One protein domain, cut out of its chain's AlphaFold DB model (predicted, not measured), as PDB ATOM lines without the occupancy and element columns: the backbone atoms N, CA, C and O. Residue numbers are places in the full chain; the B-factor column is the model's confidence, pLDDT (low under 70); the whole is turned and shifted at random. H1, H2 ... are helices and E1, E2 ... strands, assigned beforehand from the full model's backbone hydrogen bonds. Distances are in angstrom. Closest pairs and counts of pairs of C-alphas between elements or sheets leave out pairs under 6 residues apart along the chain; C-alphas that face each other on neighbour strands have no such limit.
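Overview. This is residues 208 to 259 of the 488 residues of an uncharacterized protein of Victivallis vadensis (UniProt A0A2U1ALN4). Little regular structure is here: a small E1-E2 hairpin and two short helices, H1 and H2, are joined mostly by loops. The long loop of residues 218 to 231 makes one end of the long axis, and the tail at Ser 259 lies at the other. The printed part has 52 residues, 20 in named elements, in the order E1, E2, H1, H2; the two-stranded sheet is antiparallel and the class mixed. It is compact, radius of gyration of the C-alphas 10.8 A, yet elongated, spanning 29 by 18 by 17 A.

Along the chain. Find C-alpha 208 at (-87.743, 87.418, 11.317), where E1, residues 208 to 211, starts its 9.0 A; E2, residues 214 to 217, covers 10.7 A. H2, residues 244 to 251, runs 10.1 A to C-alpha 251 at (-95.736, 87.218, 14.044); H1, residues 232 to 235, covers 4.9 A.

Arrangement. In the hairpin, N 208 and O 216 are 2.9 A apart, within hydrogen-bond range; the directions differ by 145 degrees. The closest C-alphas of E2 and H1, Tyr 215 and Leu 235, are 7.1 A apart. H1 and H2 are close but not clearly touching, closest C-alphas Tyr 234 and Leu 251, 6.4 A. E1 and H2 are near each other; E2 and H2 are apart. Every O i to N i+4 pair in H2 is within hydrogen-bond range; H1 is too short for one, and its 1 O i to N i+3 pair is out of range.

Size, cuts and confidence. The farthest C-alphas, Glu 225 and Ser 259, are 30.1 A apart. The printed part has no cut, the E2 to H1 link is long, and residues 258 to 259 are under 70 in pLDDT.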
ATOM      1  N   LEU A 208     -88.940  87.796  10.574       95.69
ATOM      2  CA  LEU A 208     -87.743  87.418  11.317       95.69
ATOM      3  C   LEU A 208     -87.177  88.646  12.032       95.69
ATOM      4  O   LEU A 208     -87.260  89.758  11.514       95.69
ATOM      5  N   GLU A 209     -86.572  88.438  13.197       93.94
ATOM      6  CA  GLU A 209     -85.758  89.456  13.864       93.94
ATOM      7  C   GLU A 209     -84.329  89.364  13.318       93.94
ATOM      8  O   GLU A 209     -83.657  88.349  13.493       93.94
ATOM      9  N   VAL A 210     -83.890  90.394  12.593       93.75
ATOM     10  CA  VAL A 210     -82.570  90.431  11.930       93.75
ATOM     11  C   VAL A 210     -81.520  91.174  12.758       93.75
ATOM     12  O   VAL A 210     -80.323  90.980  12.561       93.75
ATOM     13  N   ALA A 211     -81.970  92.007  13.693       89.00
ATOM     14  CA  ALA A 211     -81.198  92.618  14.768       89.00
ATOM     15  C   ALA A 211     -82.163  92.946  15.920       89.00
ATOM     16  O   ALA A 211     -83.373  92.903  15.721       89.00
ATOM     17  N   GLU A 212     -81.650  93.281  17.106       85.00
ATOM     18  CA  GLU A 212     -82.478  93.556  18.293       85.00
ATOM     19  C   GLU A 212     -83.550  94.626  18.008       85.00
ATOM     20  O   GLU A 212     -83.238  95.784  17.726       85.00
ATOM     21  N   GLY A 213     -84.823  94.219  18.039       83.88
ATOM     22  CA  GLY A 213     -85.971  95.082  17.742       83.88
ATOM     23  C   GLY A 213     -86.126  95.486  16.268       83.88
ATOM     24  O   GLY A 213     -86.946  96.355  15.961       83.88
ATOM     25  N   VAL A 214     -85.364  94.879  15.354       90.75
ATOM     26  CA  VAL A 214     -85.410  95.130  13.907       90.75
ATOM     27  C   VAL A 214     -85.934  93.891  13.192       90.75
ATOM     28  O   VAL A 214     -85.309  92.830  13.204       90.75
ATOM     29  N   TYR A 215     -87.071  94.051  12.516       95.69
ATOM     30  CA  TYR A 215     -87.792  92.954  11.877       95.69
ATOM     31  C   TYR A 215     -87.806  93.079  10.353       95.69
ATOM     32  O   TYR A 215     -87.964  94.174   9.812       95.69
ATOM     33  N   ALA A 216     -87.688  91.945   9.665       97.19
ATOM     34  CA  ALA A 216     -87.760  91.844   8.211       97.19
ATOM     35  C   ALA A 216     -88.754  90.747   7.783       97.19
ATOM     36  O   ALA A 216     -89.006  89.821   8.558       97.19
ATOM     37  N   PRO A 217     -89.320  90.820   6.562       98.06
ATOM     38  CA  PRO A 217     -90.108  89.736   5.979       98.06
ATOM     39  C   PRO A 217     -89.398  88.388   6.072       98.06
ATOM     40  O   PRO A 217     -88.206  88.307   5.783       98.06
ATOM     41  N   ASN A 218     -90.126  87.329   6.428       97.81
ATOM     42  CA  ASN A 218     -89.609  85.974   6.284       97.81
ATOM     43  C   ASN A 218     -89.899  85.461   4.858       97.81
ATOM     44  O   ASN A 218     -91.073  85.283   4.523       97.81
ATOM     45  N   PRO A 219     -88.886  85.178   4.020       96.88
ATOM     46  CA  PRO A 219     -89.103  84.634   2.677       96.88
ATOM     47  C   PRO A 219     -89.848  83.295   2.662       96.88
ATOM     48  O   PRO A 219     -90.486  82.968   1.669       96.88
ATOM     49  N   GLU A 220     -89.789  82.530   3.755       97.06
ATOM     50  CA  GLU A 220     -90.499  81.255   3.879       97.06
ATOM     51  C   GLU A 220     -91.949  81.416   4.349       97.06
ATOM     52  O   GLU A 220     -92.680  80.429   4.376       97.06
ATOM     53  N   ALA A 221     -92.378  82.626   4.735       97.50
ATOM     54  CA  ALA A 221     -93.728  82.855   5.231       97.50
ATOM     55  C   ALA A 221     -94.783  82.360   4.237       97.50
ATOM     56  O   ALA A 221     -94.758  82.670   3.048       97.50
ATOM     57  N   GLU A 222     -95.745  81.611   4.758       97.19
ATOM     58  CA  GLU A 222     -96.824  81.033   3.971       97.19
ATOM     59  C   GLU A 222     -98.054  81.953   3.959       97.19
ATOM     60  O   GLU A 222     -98.272  82.710   4.906       97.19
ATOM     61  N   ASN A 223     -98.902  81.832   2.929       96.12
ATOM     62  CA  ASN A 223    -100.186  82.538   2.808       96.12
ATOM     63  C   ASN A 223    -100.074  84.072   2.650       96.12
ATOM     64  O   ASN A 223    -101.055  84.789   2.850       96.12
ATOM     65  N   ILE A 224     -98.897  84.591   2.285       96.94
ATOM     66  CA  ILE A 224     -98.652  86.029   2.093       96.94
ATOM     67  C   ILE A 224     -99.509  86.602   0.962       96.94
ATOM     68  O   ILE A 224    -100.052  87.695   1.086       96.94
ATOM     69  N   GLU A 225     -99.677  85.845  -0.115       93.88
ATOM     70  CA  GLU A 225    -100.461  86.188  -1.299       93.88
ATOM     71  C   GLU A 225    -101.953  86.411  -1.008       93.88
ATOM     72  O   GLU A 225    -102.614  87.161  -1.723       93.88
ATOM     73  N   ASN A 226    -102.473  85.803   0.063       92.38
ATOM     74  CA  ASN A 226    -103.866  85.945   0.488       92.38
ATOM     75  C   ASN A 226    -104.054  87.053   1.538       92.38
ATOM     76  O   ASN A 226    -105.187  87.364   1.918       92.38
ATOM     77  N   LEU A 227    -102.968  87.662   2.027       93.50
ATOM     78  CA  LEU A 227    -103.036  88.802   2.934       93.50
ATOM     79  C   LEU A 227    -103.205  90.096   2.123       93.50
ATOM     80  O   LEU A 227    -102.372  90.378   1.264       93.50
ATOM     81  N   PRO A 228    -104.198  90.958   2.432       88.62
ATOM     82  CA  PRO A 228    -104.450  92.184   1.662       88.62
ATOM     83  C   PRO A 228    -103.260  93.147   1.542       88.62
ATOM     84  O   PRO A 228    -103.242  93.990   0.652       88.62
ATOM     85  N   LEU A 229    -102.291  93.052   2.457       94.88
ATOM     86  CA  LEU A 229    -101.090  93.888   2.493       94.88
ATOM     87  C   LEU A 229     -99.801  93.083   2.268       94.88
ATOM     88  O   LEU A 229     -98.717  93.596   2.524       94.88
ATOM     89  N   GLY A 230     -99.894  91.814   1.857       96.12
ATOM     90  CA  GLY A 230     -98.735  90.928   1.767       96.12
ATOM     91  C   GLY A 230     -97.892  90.961   3.048       96.12
ATOM     92  O   GLY A 230     -98.423  90.900   4.160       96.12
ATOM     93  N   TYR A 231     -96.577  91.133   2.904       97.31
ATOM     94  CA  TYR A 231     -95.652  91.244   4.038       97.31
ATOM     95  C   TYR A 231     -95.895  92.458   4.946       97.31
ATOM     96  O   TYR A 231     -95.652  92.371   6.156       97.31
ATOM     97  N   ASP A 232     -96.436  93.561   4.420       97.06
ATOM     98  CA  ASP A 232     -96.720  94.760   5.219       97.06
ATOM     99  C   ASP A 232     -97.796  94.506   6.281       97.06
ATOM    100  O   ASP A 232     -97.855  95.222   7.286       97.06
ATOM    101  N   TYR A 233     -98.608  93.451   6.120       96.69
ATOM    102  CA  TYR A 233     -99.514  92.976   7.164       96.69
ATOM    103  C   TYR A 233     -98.766  92.716   8.477       96.69
ATOM    104  O   TYR A 233     -99.237  93.150   9.529       96.69
ATOM    105  N   TYR A 234     -97.606  92.054   8.424       96.62
ATOM    106  CA  TYR A 234     -96.798  91.736   9.602       96.62
ATOM    107  C   TYR A 234     -95.921  92.910  10.034       96.62
ATOM    108  O   TYR A 234     -95.915  93.264  11.213       96.62
ATOM    109  N   LEU A 235     -95.222  93.556   9.094       96.12
ATOM    110  CA  LEU A 235     -94.263  94.620   9.418       96.12
ATOM    111  C   LEU A 235     -94.918  95.792  10.154       96.12
ATOM    112  O   LEU A 235     -94.361  96.322  11.113       96.12
ATOM    113  N   ARG A 236     -96.153  96.160   9.789       94.44
ATOM    114  CA  ARG A 236     -96.876  97.240  10.479       94.44
ATOM    115  C   ARG A 236     -97.282  96.896  11.919       94.44
ATOM    116  O   ARG A 236     -97.628  97.814  12.660       94.44
ATOM    117  N   GLN A 237     -97.304  95.611  12.279       92.81
ATOM    118  CA  GLN A 237     -97.624  95.113  13.622       92.81
ATOM    119  C   GLN A 237     -96.370  94.962  14.493       92.81
ATOM    120  O   GLN A 237     -96.486  94.920  15.710       92.81
ATOM    121  N   ALA A 238     -95.176  94.938  13.895       92.12
ATOM    122  CA  ALA A 238     -93.890  94.843  14.585       92.12
ATOM    123  C   ALA A 238     -93.216  96.221  14.744       92.12
ATOM    124  O   ALA A 238     -92.033  96.398  14.458       92.12
ATOM    125  N   LYS A 239     -93.993  97.236  15.143       86.88
ATOM    126  CA  LYS A 239     -93.506  98.613  15.323       86.88
ATOM    127  C   LYS A 239     -92.882  98.816  16.709       86.88
ATOM    128  O   LYS A 239     -93.277  98.130  17.654       86.88
ATOM    129  N   PRO A 240     -91.982  99.805  16.871       79.69
ATOM    130  CA  PRO A 240     -91.465 100.186  18.183       79.69
ATOM    131  C   PRO A 240     -92.592 100.422  19.199       79.69
ATOM    132  O   PRO A 240     -93.574 101.101  18.898       79.69
ATOM    133  N   GLY A 241     -92.442  99.860  20.400       72.44
ATOM    134  CA  GLY A 241     -93.423  99.965  21.488       72.44
ATOM    135  C   GLY A 241     -94.462  98.840  21.543       72.44
ATOM    136  O   GLY A 241     -95.195  98.758  22.528       72.44
ATOM    137  N   VAL A 242     -94.518  97.953  20.544       78.44
ATOM    138  CA  VAL A 242     -95.291  96.705  20.637       78.44
ATOM    139  C   VAL A 242     -94.557  95.716  21.544       78.44
ATOM    140  O   VAL A 242     -93.328  95.662  21.542       78.44
ATOM    141  N   ASP A 243     -95.311  94.939  22.326       77.44
ATOM    142  CA  ASP A 243     -94.758  93.902  23.200       77.44
ATOM    143  C   ASP A 243     -93.889  92.911  22.393       77.44
ATOM    144  O   ASP A 243     -94.405  92.245  21.487       77.44
ATOM    145  N   PRO A 244     -92.590  92.760  22.716       81.88
ATOM    146  CA  PRO A 244     -91.721  91.795  22.051       81.88
ATOM    147  C   PRO A 244     -92.254  90.357  22.099       81.88
ATOM    148  O   PRO A 244     -92.056  89.601  21.148       81.88
ATOM    149  N   ASN A 245     -92.977  89.971  23.158       80.06
ATOM    150  CA  ASN A 245     -93.591  88.644  23.233       80.06
ATOM    151  C   ASN A 245     -94.760  88.493  22.256       80.06
ATOM    152  O   ASN A 245     -94.928  87.420  21.674       80.06
ATOM    153  N   TYR A 246     -95.529  89.562  22.016       85.81
ATOM    154  CA  TYR A 246     -96.535  89.577  20.955       85.81
ATOM    155  C   TYR A 246     -95.898  89.309  19.596       85.81
ATOM    156  O   TYR A 246     -96.346  88.424  18.872       85.81
ATOM    157  N   ILE A 247     -94.814  90.017  19.276       91.44
ATOM    158  CA  ILE A 247     -94.106  89.856  18.002       91.44
ATOM    159  C   ILE A 247     -93.557  88.430  17.866       91.44
ATOM    160  O   ILE A 247     -93.828  87.752  16.870       91.44
ATOM    161  N   ARG A 248     -92.864  87.947  18.902       89.69
ATOM    162  CA  ARG A 248     -92.290  86.598  18.972       89.69
ATOM    163  C   ARG A 248     -93.331  85.509  18.711       89.69
ATOM    164  O   ARG A 248     -93.110  84.624  17.885       89.69
ATOM    165  N   VAL A 249     -94.473  85.574  19.389       89.38
ATOM    166  CA  VAL A 249     -95.489  84.520  19.308       89.38
ATOM    167  C   VAL A 249     -96.376  84.681  18.080       89.38
ATOM    168  O   VAL A 249     -96.528  83.744  17.296       89.38
ATOM    169  N   MET A 250     -96.966  85.861  17.898       93.31
ATOM    170  CA  MET A 250     -98.022  86.066  16.905       93.31
ATOM    171  C   MET A 250     -97.482  86.284  15.500       93.31
ATOM    172  O   MET A 250     -98.165  85.921  14.544       93.31
ATOM    173  N   LEU A 251     -96.284  86.856  15.352       96.94
ATOM    174  CA  LEU A 251     -95.736  87.218  14.044       96.94
ATOM    175  C   LEU A 251     -94.577  86.300  13.638       96.94
ATOM    176  O   LEU A 251     -94.536  85.852  12.497       96.94
ATOM    177  N   MET A 252     -93.675  85.956  14.562       96.75
ATOM    178  CA  MET A 252     -92.516  85.089  14.285       96.75
ATOM    179  C   MET A 252     -92.806  83.591  14.484       96.75
ATOM    180  O   MET A 252     -91.952  82.761  14.179       96.75
ATOM    181  N   ALA A 253     -94.001  83.230  14.969       95.94
ATOM    182  CA  ALA A 253     -94.418  81.847  15.228       95.94
ATOM    183  C   ALA A 253     -93.481  81.065  16.177       95.94
ATOM    184  O   ALA A 253     -93.288  79.850  16.042       95.94
ATOM    185  N   GLN A 254     -92.916  81.754  17.168       93.69
ATOM    186  CA  GLN A 254     -92.056  81.165  18.194       93.69
ATOM    187  C   GLN A 254     -92.822  80.949  19.500       93.69
ATOM    188  O   GLN A 254     -93.741  81.696  19.820       93.69
ATOM    189  N   TYR A 255     -92.434  79.933  20.275       87.69
ATOM    190  CA  TYR A 255     -93.021  79.719  21.597       87.69
ATOM    191  C   TYR A 255     -92.732  80.898  22.526       87.69
ATOM    192  O   TYR A 255     -91.658  81.503  22.484       87.69
ATOM    193  N   GLY A 256     -93.696  81.207  23.381       79.12
ATOM    194  CA  GLY A 256     -93.595  82.320  24.309       79.12
ATOM    195  C   GLY A 256     -94.907  82.581  25.027       79.12
ATOM    196  O   GLY A 256     -95.965  82.073  24.660       79.12
ATOM    197  N   THR A 257     -94.835  83.401  26.065       71.69
ATOM    198  CA  THR A 257     -96.012  83.794  26.830       71.69
ATOM    199  C   THR A 257     -96.583  85.072  26.235       71.69
ATOM    200  O   THR A 257     -95.981  86.136  26.349       71.69
ATOM    201  N   LEU A 258     -97.765  84.983  25.622       66.50
ATOM    202  CA  LEU A 258     -98.590  86.170  25.411       66.50
ATOM    203  C   LEU A 258     -99.233  86.497  26.747       66.50
ATOM    204  O   LEU A 258    -100.211  85.866  27.145       66.50
ATOM    205  N   SER A 259     -98.643  87.436  27.468       51.75
ATOM    206  CA  SER A 259     -99.197  87.925  28.720       51.75
ATOM    207  C   SER A 259    -100.539  88.616  28.457       51.75
ATOM    208  O   SER A 259    -100.602  89.818  28.224       51.75
TER     209      SER A 259